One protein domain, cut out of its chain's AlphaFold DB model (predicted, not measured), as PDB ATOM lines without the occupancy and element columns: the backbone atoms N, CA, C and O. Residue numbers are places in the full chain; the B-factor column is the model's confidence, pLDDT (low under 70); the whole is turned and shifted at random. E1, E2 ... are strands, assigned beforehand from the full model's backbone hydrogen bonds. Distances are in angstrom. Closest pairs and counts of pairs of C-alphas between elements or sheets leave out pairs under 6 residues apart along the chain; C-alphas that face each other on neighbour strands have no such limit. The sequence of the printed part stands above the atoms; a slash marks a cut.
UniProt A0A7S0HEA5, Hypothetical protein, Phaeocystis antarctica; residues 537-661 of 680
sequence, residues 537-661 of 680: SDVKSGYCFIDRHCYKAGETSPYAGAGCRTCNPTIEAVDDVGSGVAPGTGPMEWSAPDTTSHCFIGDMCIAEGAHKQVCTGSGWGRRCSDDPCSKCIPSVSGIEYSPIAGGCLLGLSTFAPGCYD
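This is residues 537 to 661 of the 680 residues of the protein "Hypothetical protein" of Phaeocystis antarctica (UniProt A0A7S0HEA5). Little regular structure: a small, crossed sandwich of the sheet E5 E6 E7 and the hairpin E3 E4 sits in the middle of an elongated whole, with hairpin E1 E2 and the loops of residues 553 to 597 toward one end and a tail holding E8 at the other. The 125 printed residues include eight named strands, E1 to E8 in order, holding 43 residues; the class is all strand. It is loose, with a radius of gyration of the C-alphas of 19.5 A and spans of 67 by 34 by 25 A.

Look first at E5, residues 611 to 616, E6, 623 to 633, and E7, 637 to 643: a meander, each strand the antiparallel neighbour of the one before. N 614 and O 625, and N 642 and O 631, are within hydrogen-bond range, each 2.8 A. The hairpin E3, 598 to 601, and E4, 604 to 607, has N 599 and O 606 at 2.8 A; the closest C-alphas of E3 and E7, Cys 599 and Gly 638, are 4.3 A apart.

Find E1, residues 543 to 546, from C-alpha 543 at (-21.665, 47.762, -21.031); E2 is 549 to 552. E6, 23.9 A long, begins at (13.529, 40.722, -2.082) and bends by 84 degrees at residue 629. E8, 658 to 660, pairs with no named strand.

The printed part has no cut; links E2 to E3 and E7 to E8 are long. Confidence is under 70 at residues 571 to 586, 616 to 625 and 645 to 661.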
ATOM      1  N   SER A 537     -29.763  50.957 -14.216       84.94
ATOM      2  CA  SER A 537     -30.658  51.200 -15.356       84.94
ATOM      3  C   SER A 537     -30.198  52.316 -16.295       84.94
ATOM      4  O   SER A 537     -30.677  52.395 -17.426       84.94
ATOM      5  N   ASP A 538     -29.297  53.189 -15.839       87.31
ATOM      6  CA  ASP A 538     -28.706  54.225 -16.678       87.31
ATOM      7  C   ASP A 538     -27.671  53.644 -17.650       87.31
ATOM      8  O   ASP A 538     -27.412  54.251 -18.690       87.31
ATOM      9  N   VAL A 539     -27.105  52.468 -17.362       89.25
ATOM     10  CA  VAL A 539     -26.062  51.849 -18.188       89.25
ATOM     11  C   VAL A 539     -26.666  51.185 -19.430       89.25
ATOM     12  O   VAL A 539     -27.670  50.473 -19.382       89.25
ATOM     13  N   LYS A 540     -26.048  51.424 -20.588       92.06
ATOM     14  CA  LYS A 540     -26.416  50.821 -21.871       92.06
ATOM     15  C   LYS A 540     -26.228  49.310 -21.826       92.06
ATOM     16  O   LYS A 540     -25.223  48.801 -21.340       92.06
ATOM     17  N   SER A 541     -27.164  48.592 -22.442       90.44
ATOM     18  CA  SER A 541     -27.046  47.146 -22.638       90.44
ATOM     19  C   SER A 541     -25.710  46.785 -23.298       90.44
ATOM     20  O   SER A 541     -25.345  47.369 -24.319       90.44
ATOM     21  N   GLY A 542     -25.016  45.787 -22.746       90.81
ATOM     22  CA  GLY A 542     -23.706  45.336 -23.231       90.81
ATOM     23  C   GLY A 542     -22.502  46.087 -22.649       90.81
ATOM     24  O   GLY A 542     -21.381  45.823 -23.081       90.81
ATOM     25  N   TYR A 543     -22.717  46.978 -21.676       91.81
ATOM     26  CA  TYR A 543     -21.665  47.762 -21.031       91.81
ATOM     27  C   TYR A 543     -21.781  47.748 -19.509       91.81
ATOM     28  O   TYR A 543     -22.875  47.606 -18.966       91.81
ATOM     29  N   CYS A 544     -20.652  47.972 -18.845       90.06
ATOM     30  CA  CYS A 544     -20.573  48.350 -17.443       90.06
ATOM     31  C   CYS A 544     -20.054  49.788 -17.320       90.06
ATOM     32  O   CYS A 544     -19.279  50.249 -18.160       90.06
ATOM     33  N   PHE A 545     -20.455  50.474 -16.258       87.69
ATOM     34  CA  PHE A 545     -19.917  51.747 -15.809       87.69
ATOM     35  C   PHE A 545     -19.368  51.580 -14.391       87.69
ATOM     36  O   PHE A 545     -20.123  51.588 -13.421       87.69
ATOM     37  N   ILE A 546     -18.057  51.379 -14.281       83.94
ATOM     38  CA  ILE A 546     -17.375  51.032 -13.027       83.94
ATOM     39  C   ILE A 546     -16.312  52.096 -12.768       83.94
ATOM     40  O   ILE A 546     -15.582  52.466 -13.685       83.94
ATOM     41  N   ASP A 547     -16.258  52.636 -11.549       79.12
ATOM     42  CA  ASP A 547     -15.301  53.680 -11.142       79.12
ATOM     43  C   ASP A 547     -15.250  54.908 -12.072       79.12
ATOM     44  O   ASP A 547     -14.219  55.557 -12.211       79.12
ATOM     45  N   ARG A 548     -16.391  55.256 -12.682       80.94
ATOM     46  CA  ARG A 548     -16.559  56.337 -13.675       80.94
ATOM     47  C   ARG A 548     -16.025  56.045 -15.083       80.94
ATOM     48  O   ARG A 548     -15.993  56.951 -15.911       80.94
ATOM     49  N   HIS A 549     -15.665  54.799 -15.380       82.44
ATOM     50  CA  HIS A 549     -15.201  54.379 -16.701       82.44
ATOM     51  C   HIS A 549     -16.178  53.419 -17.370       82.44
ATOM     52  O   HIS A 549     -16.822  52.589 -16.723       82.44
ATOM     53  N   CYS A 550     -16.253  53.523 -18.692       86.38
ATOM     54  CA  CYS A 550     -17.038  52.627 -19.518       86.38
ATOM     55  C   CYS A 550     -16.233  51.383 -19.901       86.38
ATOM     56  O   CYS A 550     -15.136  51.477 -20.453       86.38
ATOM     57  N   TYR A 551     -16.823  50.211 -19.665       86.75
ATOM     58  CA  TYR A 551     -16.264  48.915 -20.040       86.75
ATOM     59  C   TYR A 551     -17.258  48.133 -20.891       86.75
ATOM     60  O   TYR A 551     -18.454  48.098 -20.599       86.75
ATOM     61  N   LYS A 552     -16.782  47.488 -21.956       90.69
ATOM     62  CA  LYS A 552     -17.614  46.570 -22.753       90.69
ATOM     63  C   LYS A 552     -17.758  45.230 -22.036       90.69
ATOM     64  O   LYS A 552     -16.847  44.801 -21.332       90.69
ATOM     65  N   ALA A 553     -18.878  44.541 -22.253       91.31
ATOM     66  CA  ALA A 553     -19.078  43.185 -21.743       91.31
ATOM     67  C   ALA A 553     -17.880  42.277 -22.081       91.31
ATOM     68  O   ALA A 553     -17.478  42.179 -23.241       91.31
ATOM     69  N   GLY A 554     -17.336  41.606 -21.067       88.62
ATOM     70  CA  GLY A 554     -16.173  40.728 -21.171       88.62
ATOM     71  C   GLY A 554     -14.814  41.422 -21.043       88.62
ATOM     72  O   GLY A 554     -13.813  40.719 -20.954       88.62
ATOM     73  N   GLU A 555     -14.740  42.759 -20.998       88.19
ATOM     74  CA  GLU A 555     -13.471  43.442 -20.717       88.19
ATOM     75  C   GLU A 555     -12.987  43.133 -19.299       88.19
ATOM     76  O   GLU A 555     -13.757  43.191 -18.341       88.19
ATOM     77  N   THR A 556     -11.702  42.817 -19.172       86.19
ATOM     78  CA  THR A 556     -11.049  42.502 -17.900       86.19
ATOM     79  C   THR A 556     -10.794  43.758 -17.067       86.19
ATOM     80  O   THR A 556     -10.493  44.823 -17.606       86.19
ATOM     81  N   SER A 557     -10.861  43.620 -15.741       82.44
ATOM     82  CA  SER A 557     -10.492  44.680 -14.805       82.44
ATOM     83  C   SER A 557      -9.041  45.135 -15.014       82.44
ATOM     84  O   SER A 557      -8.134  44.300 -14.939       82.44
ATOM     85  N   PRO A 558      -8.796  46.447 -15.203       77.94
ATOM     86  CA  PRO A 558      -7.451  46.989 -15.369       77.94
ATOM     87  C   PRO A 558      -6.706  47.164 -14.037       77.94
ATOM     88  O   PRO A 558      -5.534  47.522 -14.044       77.94
ATOM     89  N   TYR A 559      -7.373  46.945 -12.899       76.50
ATOM     90  CA  TYR A 559      -6.773  47.100 -11.576       76.50
ATOM     91  C   TYR A 559      -5.791  45.973 -11.249       76.50
ATOM     92  O   TYR A 559      -6.084  44.791 -11.471       76.50
ATOM     93  N   ALA A 560      -4.637  46.339 -10.686       71.62
ATOM     94  CA  ALA A 560      -3.630  45.401 -10.211       71.62
ATOM     95  C   ALA A 560      -4.257  44.312  -9.326       71.62
ATOM     96  O   ALA A 560      -5.033  44.583  -8.412       71.62
ATOM     97  N   GLY A 561      -3.948  43.049  -9.630       73.50
ATOM     98  CA  GLY A 561      -4.505  41.907  -8.904       73.50
ATOM     99  C   GLY A 561      -5.984  41.616  -9.188       73.50
ATOM    100  O   GLY A 561      -6.521  40.686  -8.604       73.50
ATOM    101  N   ALA A 562      -6.659  42.310 -10.103       77.81
ATOM    102  CA  ALA A 562      -8.064  42.048 -10.431       77.81
ATOM    103  C   ALA A 562      -8.274  41.440 -11.832       77.81
ATOM    104  O   ALA A 562      -9.412  41.272 -12.256       77.81
ATOM    105  N   GLY A 563      -7.205  41.036 -12.531       81.19
ATOM    106  CA  GLY A 563      -7.228  40.563 -13.929       81.19
ATOM    107  C   GLY A 563      -8.044  39.294 -14.245       81.19
ATOM    108  O   GLY A 563      -8.140  38.889 -15.395       81.19
ATOM    109  N   CYS A 564      -8.647  38.659 -13.246       81.00
ATOM    110  CA  CYS A 564      -9.601  37.558 -13.400       81.00
ATOM    111  C   CYS A 564     -11.058  38.009 -13.230       81.00
ATOM    112  O   CYS A 564     -11.969  37.191 -13.244       81.00
ATOM    113  N   ARG A 565     -11.305  39.307 -13.052       87.38
ATOM    114  CA  ARG A 565     -12.644  39.897 -13.029       87.38
ATOM    115  C   ARG A 565     -12.915  40.581 -14.357       87.38
ATOM    116  O   ARG A 565     -12.002  41.124 -14.975       87.38
ATOM    117  N   THR A 566     -14.169  40.580 -14.781       89.44
ATOM    118  CA  THR A 566     -14.597  41.147 -16.063       89.44
ATOM    119  C   THR A 566     -15.833  42.016 -15.895       89.44
ATOM    120  O   THR A 566     -16.566  41.894 -14.911       89.44
ATOM    121  N   CYS A 567     -16.083  42.905 -16.850       89.94
ATOM    122  CA  CYS A 567     -17.366  43.574 -16.970       89.94
ATOM    123  C   CYS A 567     -18.428  42.547 -17.385       89.94
ATOM    124  O   CYS A 567     -18.370  41.987 -18.482       89.94
ATOM    125  N   ASN A 568     -19.421  42.327 -16.525       88.56
ATOM    126  CA  ASN A 568     -20.559  41.471 -16.828       88.56
ATOM    127  C   ASN A 568     -21.879  42.234 -16.625       88.56
ATOM    128  O   ASN A 568     -22.350  42.339 -15.499       88.56
ATOM    129  N   PRO A 569     -22.496  42.760 -17.698       85.25
ATOM    130  CA  PRO A 569     -23.657  43.636 -17.573       85.25
ATOM    131  C   PRO A 569     -24.997  42.897 -17.449       85.25
ATOM    132  O   PRO A 569     -26.036  43.549 -17.394       85.25
ATOM    133  N   THR A 570     -25.010  41.559 -17.489       75.31
ATOM    134  CA  THR A 570     -26.245  40.759 -17.585       75.31
ATOM    135  C   THR A 570     -26.640  40.047 -16.299       75.31
ATOM    136  O   THR A 570     -27.712  39.443 -16.268       75.31
ATOM    137  N   ILE A 571     -25.818  40.087 -15.248       63.53
ATOM    138  CA  ILE A 571     -26.194  39.491 -13.968       63.53
ATOM    139  C   ILE A 571     -26.845  40.580 -13.107       63.53
ATOM    140  O   ILE A 571     -26.329  41.678 -12.954       63.53
ATOM    141  N   GLU A 572     -28.035  40.313 -12.583       52.72
ATOM    142  CA  GLU A 572     -28.717  41.258 -11.699       52.72
ATOM    143  C   GLU A 572     -28.057  41.265 -10.312       52.72
ATOM    144  O   GLU A 572     -27.572  40.234  -9.840       52.72
ATOM    145  N   ALA A 573     -28.035  42.433  -9.665       45.44
ATOM    146  CA  ALA A 573     -27.547  42.587  -8.301       45.44
ATOM    147  C   ALA A 573     -28.307  41.654  -7.351       45.44
ATOM    148  O   ALA A 573     -29.529  41.741  -7.235       45.44
ATOM    149  N   VAL A 574     -27.585  40.750  -6.688       38.66
ATOM    150  CA  VAL A 574     -28.160  39.858  -5.679       38.66
ATOM    151  C   VAL A 574     -27.934  40.497  -4.308       38.66
ATOM    152  O   VAL A 574     -26.796  40.669  -3.896       38.66
ATOM    153  N   ASP A 575     -29.040  40.892  -3.677       35.00
ATOM    154  CA  ASP A 575     -29.261  41.463  -2.336       35.00
ATOM    155  C   ASP A 575     -28.081  41.921  -1.434       35.00
ATOM    156  O   ASP A 575     -27.180  41.178  -1.049       35.00
ATOM    157  N   ASP A 576     -28.253  43.176  -1.000       37.38
ATOM    158  CA  ASP A 576     -27.622  44.000   0.045       37.38
ATOM    159  C   ASP A 576     -26.774  43.325   1.146       37.38
ATOM    160  O   ASP A 576     -27.293  42.639   2.029       37.38
ATOM    161  N   VAL A 577     -25.479  43.684   1.186       29.08
ATOM    162  CA  VAL A 577     -24.672  43.687   2.417       29.08
ATOM    163  C   VAL A 577     -23.787  44.946   2.502       29.08
ATOM    164  O   VAL A 577     -22.562  44.890   2.443       29.08
ATOM    165  N   GLY A 578     -24.408  46.111   2.701       32.09
ATOM    166  CA  GLY A 578     -23.909  47.062   3.705       32.09
ATOM    167  C   GLY A 578     -22.766  48.022   3.343       32.09
ATOM    168  O   GLY A 578     -22.161  48.564   4.266       32.09
ATOM    169  N   SER A 579     -22.501  48.303   2.061       35.31
ATOM    170  CA  SER A 579     -21.698  49.479   1.644       35.31
ATOM    171  C   SER A 579     -22.539  50.631   1.063       35.31
ATOM    172  O   SER A 579     -22.015  51.663   0.655       35.31
ATOM    173  N   GLY A 580     -23.865  50.471   1.012       38.38
ATOM    174  CA  GLY A 580     -24.720  51.293   0.152       38.38
ATOM    175  C   GLY A 580     -24.716  50.835  -1.313       38.38
ATOM    176  O   GLY A 580     -25.580  51.274  -2.065       38.38
ATOM    177  N   VAL A 581     -23.834  49.899  -1.688       35.56
ATOM    178  CA  VAL A 581     -23.985  48.971  -2.825       35.56
ATOM    179  C   VAL A 581     -23.516  47.569  -2.382       35.56
ATOM    180  O   VAL A 581     -22.498  47.424  -1.706       35.56
ATOM    181  N   ALA A 582     -24.311  46.534  -2.648       34.12
ATOM    182  CA  ALA A 582     -24.014  45.138  -2.304       34.12
ATOM    183  C   ALA A 582     -23.146  44.480  -3.380       34.12
ATOM    184  O   ALA A 582     -23.398  44.762  -4.548       34.12
ATOM    185  N   PRO A 583     -22.264  43.520  -3.036       33.66
ATOM    186  CA  PRO A 583     -21.546  42.755  -4.040       33.66
ATOM    187  C   PRO A 583     -22.518  41.871  -4.824       33.66
ATOM    188  O   PRO A 583     -23.104  40.931  -4.287       33.66
ATOM    189  N   GLY A 584     -22.647  42.160  -6.115       44.75
ATOM    190  CA  GLY A 584     -23.532  41.435  -7.015       44.75
ATOM    191  C   GLY A 584     -23.493  42.015  -8.422       44.75
ATOM    192  O   GLY A 584     -24.352  42.805  -8.769       44.75
ATOM    193  N   THR A 585     -22.481  41.628  -9.204       55.03
ATOM    194  CA  THR A 585     -22.419  41.435 -10.676       55.03
ATOM    195  C   THR A 585     -23.329  42.245 -11.629       55.03
ATOM    196  O   THR A 585     -23.609  41.768 -12.721       55.03
ATOM    197  N   GLY A 586     -23.777  43.446 -11.274       67.75
ATOM    198  CA  GLY A 586     -24.527  44.350 -12.147       67.75
ATOM    199  C   GLY A 586     -23.615  45.189 -13.043       67.75
ATOM    200  O   GLY A 586     -22.392  45.144 -12.912       67.75
ATOM    201  N   PRO A 587     -24.174  46.053 -13.907       85.19
ATOM    202  CA  PRO A 587     -23.385  46.888 -14.809       85.19
ATOM    203  C   PRO A 587     -22.577  47.982 -14.087       85.19
ATOM    204  O   PRO A 587     -22.002  48.826 -14.755       85.19
ATOM    205  N   MET A 588     -22.530  48.014 -12.753       85.62
ATOM    206  CA  MET A 588     -21.753  48.992 -11.976       85.62
ATOM    207  C   MET A 588     -20.650  48.354 -11.123       85.62
ATOM    208  O   MET A 588     -19.960  49.063 -10.397       85.62
ATOM    209  N   GLU A 589     -20.452  47.036 -11.217       84.12
ATOM    210  CA  GLU A 589     -19.428  46.317 -10.458       84.12
ATOM    211  C   GLU A 589     -18.675  45.307 -11.328       84.12
ATOM    212  O   GLU A 589     -19.181  44.798 -12.331       84.12
ATOM    213  N   TRP A 590     -17.447  44.985 -10.919       84.94
ATOM    214  CA  TRP A 590     -16.677  43.905 -11.527       84.94
ATOM    215  C   TRP A 590     -17.289  42.537 -11.212       84.94
ATOM    216  O   TRP A 590     -17.814  42.310 -10.120       84.94
ATOM    217  N   SER A 591     -17.159  41.580 -12.137       85.38
ATOM    218  CA  SER A 591     -17.617  40.210 -11.913       85.38
ATOM    219  C   SER A 591     -16.944  39.556 -10.699       85.38
ATOM    220  O   SER A 591     -15.876  39.971 -10.228       85.38
ATOM    221  N   ALA A 592     -17.529  38.447 -10.238       83.19
ATOM    222  CA  ALA A 592     -16.792  37.494  -9.419       83.19
ATOM    223  C   ALA A 592     -15.510  37.027 -10.156       83.19
ATOM    224  O   ALA A 592     -15.499  37.024 -11.394       83.19
ATOM    225  N   PRO A 593     -14.443  36.651  -9.424       84.25
ATOM    226  CA  PRO A 593     -13.221  36.108 -10.011       84.25
ATOM    227  C   PRO A 593     -13.494  34.874 -10.883       84.25
ATOM    228  O   PRO A 593     -14.080  33.899 -10.415       84.25
ATOM    229  N   ASP A 594     -13.036  34.898 -12.130       86.56
ATOM    230  CA  ASP A 594     -12.999  33.745 -13.022       86.56
ATOM    231  C   ASP A 594     -11.719  32.938 -12.773       86.56
ATOM    232  O   ASP A 594     -10.622  33.295 -13.209       86.56
ATOM    233  N   THR A 595     -11.866  31.817 -12.069       88.50
ATOM    234  CA  THR A 595     -10.754  30.918 -11.742       88.50
ATOM    235  C   THR A 595     -10.577  29.783 -12.755       88.50
ATOM    236  O   THR A 595     -10.089  28.713 -12.403       88.50
ATOM    237  N   THR A 596     -11.014  29.952 -14.006       87.75
ATOM    238  CA  THR A 596     -10.796  28.949 -15.065       87.75
ATOM    239  C   THR A 596      -9.361  28.959 -15.595       87.75
ATOM    240  O   THR A 596      -8.809  27.902 -15.889       87.75
ATOM    241  N   SER A 597      -8.754  30.146 -15.685       87.00
ATOM    242  CA  SER A 597      -7.397  30.399 -16.210       87.00
ATOM    243  C   SER A 597      -6.497  31.162 -15.225       87.00
ATOM    244  O   SER A 597      -5.357  31.508 -15.534       87.00
ATOM    245  N   HIS A 598      -7.015  31.429 -14.026       88.44
ATOM    246  CA  HIS A 598      -6.354  32.174 -12.960       88.44
ATOM    247  C   HIS A 598      -6.651  31.528 -11.604       88.44
ATOM    248  O   HIS A 598      -7.637  30.812 -11.445       88.44
ATOM    249  N   CYS A 599      -5.820  31.813 -10.609       88.25
ATOM    250  CA  CYS A 599      -6.111  31.540  -9.207       88.25
ATOM    251  C   CYS A 599      -6.432  32.864  -8.512       88.25
ATOM    252  O   CYS A 599      -5.742  33.852  -8.736       88.25
ATOM    253  N   PHE A 600      -7.437  32.898  -7.649       89.12
ATOM    254  CA  PHE A 600      -7.772  34.035  -6.802       89.12
ATOM    255  C   PHE A 600      -7.217  33.808  -5.389       89.12
ATOM    256  O   PHE A 600      -7.852  33.173  -4.549       89.12
ATOM    257  N   ILE A 601      -5.991  34.276  -5.144       83.69
ATOM    258  CA  ILE A 601      -5.211  33.992  -3.933       83.69
ATOM    259  C   ILE A 601      -4.920  35.305  -3.207       83.69
ATOM    260  O   ILE A 601      -4.235  36.169  -3.750       83.69
ATOM    261  N   GLY A 602      -5.396  35.443  -1.966       80.56
ATOM    262  CA  GLY A 602      -5.143  36.634  -1.143       80.56
ATOM    263  C   GLY A 602      -5.656  37.925  -1.788       80.56
ATOM    264  O   GLY A 602      -4.909  38.892  -1.875       80.56
ATOM    265  N   ASP A 603      -6.892  37.889  -2.294       78.38
ATOM    266  CA  ASP A 603      -7.563  38.969  -3.034       78.38
ATOM    267  C   ASP A 603      -6.907  39.385  -4.361       78.38
ATOM    268  O   ASP A 603      -7.305  40.378  -4.969       78.38
ATOM    269  N   MET A 604      -5.959  38.587  -4.863       79.19
ATOM    270  CA  MET A 604      -5.297  38.812  -6.144       79.19
ATOM    271  C   MET A 604      -5.568  37.689  -7.144       79.19
ATOM    272  O   MET A 604      -5.483  36.502  -6.838       79.19
ATOM    273  N   CYS A 605      -5.816  38.080  -8.384       82.44
ATOM    274  CA  CYS A 605      -5.838  37.243  -9.565       82.44
ATOM    275  C   CYS A 605      -4.403  36.940 -10.002       82.44
ATOM    276  O   CYS A 605      -3.671  37.815 -10.463       82.44
ATOM    277  N   ILE A 606      -4.011  35.682  -9.860       84.19
ATOM    278  CA  ILE A 606      -2.704  35.143 -10.210       84.19
ATOM    279  C   ILE A 606      -2.855  34.337 -11.500       84.19
ATOM    280  O   ILE A 606      -3.666  33.414 -11.556       84.19
ATOM    281  N   ALA A 607      -2.090  34.683 -12.535       85.75
ATOM    282  CA  ALA A 607      -2.121  33.969 -13.811       85.75
ATOM    283  C   ALA A 607      -1.722  32.492 -13.648       85.75
ATOM    284  O   ALA A 607      -0.840  32.163 -12.847       85.75
ATOM    285  N   GLU A 608      -2.341  31.601 -14.427       89.31
ATOM    286  CA  GLU A 608      -1.940  30.195 -14.478       89.31
ATOM    287  C   GLU A 608      -0.434  30.051 -14.752       89.31
ATOM    288  O   GLU A 608       0.146  30.704 -15.618       89.31
ATOM    289  N   GLY A 609       0.217  29.185 -13.977       85.06
ATOM    290  CA  GLY A 609       1.650  28.933 -14.055       85.06
ATOM    291  C   GLY A 609       2.519  29.893 -13.243       85.06
ATOM    292  O   GLY A 609       3.678  29.559 -13.007       85.06
ATOM    293  N   ALA A 610       1.993  31.025 -12.760       84.88
ATOM    294  CA  ALA A 610       2.771  31.957 -11.947       84.88
ATOM    295  C   ALA A 610       3.145  31.337 -10.592       84.88
ATOM    296  O   ALA A 610       2.300  30.797  -9.871       84.88
ATOM    297  N   HIS A 611       4.427  31.412 -10.247       84.12
ATOM    298  CA  HIS A 611       4.961  30.855  -9.010       84.12
ATOM    299  C   HIS A 611       4.575  31.697  -7.790       84.12
ATOM    300  O   HIS A 611       4.421  32.919  -7.869       84.12
ATOM    301  N   LYS A 612       4.444  31.044  -6.631       83.69
ATOM    302  CA  LYS A 612       4.314  31.748  -5.349       83.69
ATOM    303  C   LYS A 612       5.569  32.580  -5.109       83.69
ATOM    304  O   LYS A 612       6.663  32.086  -5.316       83.69
ATOM    305  N   GLN A 613       5.444  33.816  -4.636       81.00
ATOM    306  CA  GLN A 613       6.615  34.618  -4.270       81.00
ATOM    307  C   GLN A 613       7.033  34.342  -2.820       81.00
ATOM    308  O   GLN A 613       6.231  34.477  -1.893       81.00
ATOM    309  N   VAL A 614       8.304  34.005  -2.607       75.19
ATOM    310  CA  VAL A 614       8.949  33.979  -1.290       75.19
ATOM    311  C   VAL A 614       9.721  35.278  -1.129       75.19
ATOM    312  O   VAL A 614      10.715  35.509  -1.813       75.19
ATOM    313  N   CYS A 615       9.252  36.145  -0.233       71.50
ATOM    314  CA  CYS A 615       9.874  37.443  -0.004       71.50
ATOM    315  C   CYS A 615      10.622  37.487   1.332       71.50
ATOM    316  O   CYS A 615      10.106  37.042   2.355       71.50
ATOM    317  N   THR A 616      11.816  38.076   1.336       63.00
ATOM    318  CA  THR A 616      12.612  38.370   2.536       63.00
ATOM    319  C   THR A 616      12.837  39.878   2.670       63.00
ATOM    320  O   THR A 616      12.988  40.579   1.670       63.00
ATOM    321  N   GLY A 617      12.845  40.393   3.903       56.59
ATOM    322  CA  GLY A 617      12.932  41.834   4.186       56.59
ATOM    323  C   GLY A 617      11.589  42.578   4.095       56.59
ATOM    324  O   GLY A 617      10.551  41.984   3.811       56.59
ATOM    325  N   SER A 618      11.608  43.890   4.353       41.22
ATOM    326  CA  SER A 618      10.433  44.778   4.339       41.22
ATOM    327  C   SER A 618      10.735  46.106   3.630       41.22
ATOM    328  O   SER A 618      11.886  46.547   3.599       41.22
ATOM    329  N   GLY A 619       9.704  46.766   3.086       47.97
ATOM    330  CA  GLY A 619       9.826  48.056   2.390       47.97
ATOM    331  C   GLY A 619      10.702  47.989   1.132       47.97
ATOM    332  O   GLY A 619      10.725  46.974   0.442       47.97
ATOM    333  N   TRP A 620      11.483  49.042   0.872       32.09
ATOM    334  CA  TRP A 620      12.418  49.145  -0.264       32.09
ATOM    335  C   TRP A 620      13.523  48.069  -0.295       32.09
ATOM    336  O   TRP A 620      14.221  47.928  -1.295       32.09
ATOM    337  N   GLY A 621      13.707  47.313   0.795       37.84
ATOM    338  CA  GLY A 621      14.642  46.187   0.884       37.84
ATOM    339  C   GLY A 621      14.005  44.811   0.661       37.84
ATOM    340  O   GLY A 621      14.698  43.807   0.830       37.84
ATOM    341  N   ARG A 622      12.704  44.742   0.333       53.66
ATOM    342  CA  ARG A 622      11.982  43.485   0.090       53.66
ATOM    343  C   ARG A 622      12.541  42.799  -1.157       53.66
ATOM    344  O   ARG A 622      12.499  43.348  -2.253       53.66
ATOM    345  N   ARG A 623      13.040  41.576  -0.993       56.56
ATOM    346  CA  ARG A 623      13.529  40.722  -2.082       56.56
ATOM    347  C   ARG A 623      12.599  39.542  -2.234       56.56
ATOM    348  O   ARG A 623      12.502  38.746  -1.305       56.56
ATOM    349  N   CYS A 624      11.940  39.440  -3.378       69.31
ATOM    350  CA  CYS A 624      11.075  38.315  -3.707       69.31
ATOM    351  C   CYS A 624      11.752  37.404  -4.735       69.31
ATOM    352  O   CYS A 624      12.479  37.873  -5.617       69.31
ATOM    353  N   SER A 625      11.542  36.104  -4.579       69.00
ATOM    354  CA  SER A 625      11.942  35.074  -5.530       69.00
ATOM    355  C   SER A 625      10.827  34.051  -5.674       69.00
ATOM    356  O   SER A 625      10.138  33.752  -4.697       69.00
ATOM    357  N   ASP A 626      10.704  33.474  -6.862       76.19
ATOM    358  CA  ASP A 626       9.775  32.384  -7.134       76.19
ATOM    359  C   ASP A 626      10.030  31.201  -6.187       76.19
ATOM    360  O   ASP A 626      11.157  30.730  -6.032       76.19
ATOM    361  N   ASP A 627       8.966  30.716  -5.556       77.62
ATOM    362  CA  ASP A 627       8.913  29.441  -4.861       77.62
ATOM    363  C   ASP A 627       9.040  28.343  -5.921       77.62
ATOM    364  O   ASP A 627       8.133  28.174  -6.747       77.62
ATOM    365  N   PRO A 628      10.129  27.563  -5.923       73.44
ATOM    366  CA  PRO A 628      10.316  26.522  -6.919       73.44
ATOM    367  C   PRO A 628       9.294  25.388  -6.781       73.44
ATOM    368  O   PRO A 628       9.208  24.557  -7.679       73.44
ATOM    369  N   CYS A 629       8.541  25.314  -5.681       77.44
ATOM    370  CA  CYS A 629       7.677  24.184  -5.352       77.44
ATOM    371  C   CYS A 629       6.186  24.440  -5.593       77.44
ATOM    372  O   CYS A 629       5.422  23.476  -5.677       77.44
ATOM    373  N   SER A 630       5.766  25.703  -5.719       85.88
ATOM    374  CA  SER A 630       4.345  26.064  -5.751       85.88
ATOM    375  C   SER A 630       4.041  27.081  -6.843       85.88
ATOM    376  O   SER A 630       4.712  28.109  -6.953       85.88
ATOM    377  N   LYS A 631       2.980  26.840  -7.616       89.00
ATOM    378  CA  LYS A 631       2.496  27.765  -8.649       89.00
ATOM    379  C   LYS A 631       0.976  27.763  -8.748       89.00
ATOM    380  O   LYS A 631       0.314  26.862  -8.237       89.00
ATOM    381  N   CYS A 632       0.410  28.780  -9.379       89.88
ATOM    382  CA  CYS A 632      -1.011  28.798  -9.678       89.88
ATOM    383  C   CYS A 632      -1.331  27.709 -10.711       89.88
ATOM    384  O   CYS A 632      -0.759  27.690 -11.802       89.88
ATOM    385  N   ILE A 633      -2.224  26.786 -10.351       91.75
ATOM    386  CA  ILE A 633      -2.755  25.751 -11.242       91.75
ATOM    387  C   ILE A 633      -4.272  25.729 -11.019       91.75
ATOM    388  O   ILE A 633      -4.738  25.009 -10.134       91.75
ATOM    389  N   PRO A 634      -5.046  26.513 -11.789       91.31
ATOM    390  CA  PRO A 634      -6.478  26.699 -11.547       91.31
ATOM    391  C   PRO A 634      -7.271  25.386 -11.570       91.31
ATOM    392  O   PRO A 634      -8.209  25.198 -10.801       91.31
ATOM    393  N   SER A 635      -6.837  24.434 -12.403       91.12
ATOM    394  CA  SER A 635      -7.420  23.090 -12.495       91.12
ATOM    395  C   SER A 635      -7.201  22.209 -11.254       91.12
ATOM    396  O   SER A 635      -7.887  21.197 -11.111       91.12
ATOM    397  N   VAL A 636      -6.272  22.572 -10.361       89.88
ATOM    398  CA  VAL A 636      -6.012  21.890  -9.079       89.88
ATOM    399  C   VAL A 636      -6.622  22.674  -7.918       89.88
ATOM    400  O   VAL A 636      -7.342  22.101  -7.103       89.88
ATOM    401  N   SER A 637      -6.353  23.979  -7.848       89.94
ATOM    402  CA  SER A 637      -6.968  24.892  -6.887       89.94
ATOM    403  C   SER A 637      -7.084  26.285  -7.488       89.94
ATOM    404  O   SER A 637      -6.099  26.865  -7.941       89.94
ATOM    405  N   GLY A 638      -8.293  26.839  -7.441       87.31
ATOM    406  CA  GLY A 638      -8.562  28.214  -7.849       87.31
ATOM    407  C   GLY A 638      -8.287  29.250  -6.759       87.31
ATOM    408  O   GLY A 638      -8.389  30.429  -7.052       87.31
ATOM    409  N   ILE A 639      -7.964  28.855  -5.521       89.88
ATOM    410  CA  ILE A 639      -7.840  29.780  -4.371       89.88
ATOM    411  C   ILE A 639      -6.533  29.638  -3.585       89.88
ATOM    412  O   ILE A 639      -6.253  30.422  -2.680       89.88
ATOM    413  N   GLU A 640      -5.700  28.660  -3.938       90.75
ATOM    414  CA  GLU A 640      -4.408  28.415  -3.303       90.75
ATOM    415  C   GLU A 640      -3.341  28.081  -4.348       90.75
ATOM    416  O   GLU A 640      -3.632  27.560  -5.427       90.75
ATOM    417  N   TYR A 641      -2.076  28.345  -4.009       89.38
ATOM    418  CA  TYR A 641      -0.962  27.857  -4.815       89.38
ATOM    419  C   TYR A 641      -0.908  26.333  -4.737       89.38
ATOM    420  O   TYR A 641      -0.939  25.751  -3.655       89.38
ATOM    421  N   SER A 642      -0.789  25.696  -5.894       90.62
ATOM    422  CA  SER A 642      -0.745  24.245  -6.016       90.62
ATOM    423  C   SER A 642       0.704  23.751  -6.100       90.62
ATOM    424  O   SER A 642       1.543  24.426  -6.710       90.62
ATOM    425  N   PRO A 643       1.021  22.571  -5.536       85.00
ATOM    426  CA  PRO A 643       2.327  21.945  -5.712       85.00
ATOM    427  C   PRO A 643       2.621  21.659  -7.188       85.00
ATOM    428  O   PRO A 643       1.730  21.277  -7.951       85.00
ATOM    429  N   ILE A 644       3.880  21.796  -7.599       80.44
ATOM    430  CA  ILE A 644       4.305  21.428  -8.954       80.44
ATOM    431  C   ILE A 644       4.361  19.901  -9.088       80.44
ATOM    432  O   ILE A 644       5.013  19.207  -8.307       80.44
ATOM    433  N   ALA A 645       3.683  19.368 -10.108       68.69
ATOM    434  CA  ALA A 645       3.718  17.944 -10.427       68.69
ATOM    435  C   ALA A 645       5.153  17.498 -10.779       68.69
ATOM    436  O   ALA A 645       5.759  18.041 -11.701       68.69
ATOM    437  N   GLY A 646       5.676  16.501 -10.054       62.22
ATOM    438  CA  GLY A 646       7.055  16.007 -10.202       62.22
ATOM    439  C   GLY A 646       8.079  16.603  -9.222       62.22
ATOM    440  O   GLY A 646       9.254  16.253  -9.311       62.22
ATOM    441  N   GLY A 647       7.652  17.453  -8.279       63.78
ATOM    442  CA  GLY A 647       8.521  18.091  -7.281       63.78
ATOM    443  C   GLY A 647       8.931  19.518  -7.662       63.78
ATOM    444  O   GLY A 647       8.466  20.072  -8.656       63.78
ATOM    445  N   CYS A 648       9.785  20.142  -6.846       66.69
ATOM    446  CA  CYS A 648      10.201  21.531  -7.046       66.69
ATOM    447  C   CYS A 648      11.089  21.697  -8.295       66.69
ATOM    448  O   CYS A 648      12.001  20.902  -8.528       66.69
ATOM    449  N   LEU A 649      10.875  22.763  -9.075       58.44
ATOM    450  CA  LEU A 649      11.758  23.168 -10.173       58.44
ATOM    451  C   LEU A 649      13.074  23.710  -9.599       58.44
ATOM    452  O   LEU A 649      13.214  24.893  -9.302       58.44
ATOM    453  N   LEU A 650      14.052  22.828  -9.427       55.62
ATOM    454  CA  LEU A 650      15.389  23.185  -8.965       55.62
ATOM    455  C   LEU A 650      16.238  23.660 -10.159       55.62
ATOM    456  O   LEU A 650      16.384  22.951 -11.155       55.62
ATOM    457  N   GLY A 651      16.785  24.877 -10.082       49.88
ATOM    458  CA  GLY A 651      17.590  25.474 -11.152       49.88
ATOM    459  C   GLY A 651      18.882  24.694 -11.423       49.88
ATOM    460  O   GLY A 651      19.847  24.797 -10.666       49.88
ATOM    461  N   LEU A 652      18.933  23.958 -12.539       48.19
ATOM    462  CA  LEU A 652      20.040  23.057 -12.913       48.19
ATOM    463  C   LEU A 652      21.419  23.733 -13.053       48.19
ATOM    464  O   LEU A 652      22.433  23.040 -13.057       48.19
ATOM    465  N   SER A 653      21.491  25.062 -13.164       45.00
ATOM    466  CA  SER A 653      22.747  25.812 -13.330       45.00
ATOM    467  C   SER A 653      23.495  26.114 -12.022       45.00
ATOM    468  O   SER A 653      24.631  26.578 -12.082       45.00
ATOM    469  N   THR A 654      22.895  25.859 -10.853       45.25
ATOM    470  CA  THR A 654      23.468  26.221  -9.533       45.25
ATOM    471  C   THR A 654      23.748  25.028  -8.617       45.25
ATOM    472  O   THR A 654      24.192  25.211  -7.485       45.25
ATOM    473  N   PHE A 655      23.538  23.799  -9.091       56.28
ATOM    474  CA  PHE A 655      23.699  22.612  -8.255       56.28
ATOM    475  C   PHE A 655      25.160  22.172  -8.140       56.28
ATOM    476  O   PHE A 655      25.808  21.831  -9.131       56.28
ATOM    477  N   ALA A 656      25.647  22.091  -6.899       54.06
ATOM    478  CA  ALA A 656      26.762  21.217  -6.569       54.06
ATOM    479  C   ALA A 656      26.262  19.756  -6.590       54.06
ATOM    480  O   ALA A 656      25.123  19.499  -6.177       54.06
ATOM    481  N   PRO A 657      27.067  18.779  -7.047       52.53
ATOM    482  CA  PRO A 657      26.653  17.381  -7.027       52.53
ATOM    483  C   PRO A 657      26.306  16.959  -5.590       52.53
ATOM    484  O   PRO A 657      27.069  17.224  -4.659       52.53
ATOM    485  N   GLY A 658      25.144  16.337  -5.388       61.59
ATOM    486  CA  GLY A 658      24.650  16.015  -4.052       61.59
ATOM    487  C   GLY A 658      23.252  15.402  -4.015       61.59
ATOM    488  O   GLY A 658      22.564  15.352  -5.033       61.59
ATOM    489  N   CYS A 659      22.840  14.939  -2.835       53.56
ATOM    490  CA  CYS A 659      21.462  14.537  -2.551       53.56
ATOM    491  C   CYS A 659      20.707  15.729  -1.961       53.56
ATOM    492  O   CYS A 659      21.294  16.518  -1.220       53.56
ATOM    493  N   TYR A 660      19.423  15.852  -2.290       57.47
ATOM    494  CA  TYR A 660      18.562  16.949  -1.857       57.47
ATOM    495  C   TYR A 660      17.270  16.372  -1.286       57.47
ATOM    496  O   TYR A 660      16.821  15.313  -1.729       57.47
ATOM    497  N   ASP A 661      16.714  17.020  -0.267       58.22
ATOM    498  CA  ASP A 661      15.409  16.646   0.267       58.22
ATOM    499  C   ASP A 661      14.259  17.146  -0.625       58.22
ATOM    500  O   ASP A 661      14.446  17.902  -1.579       58.22
TER     501      ASP A 661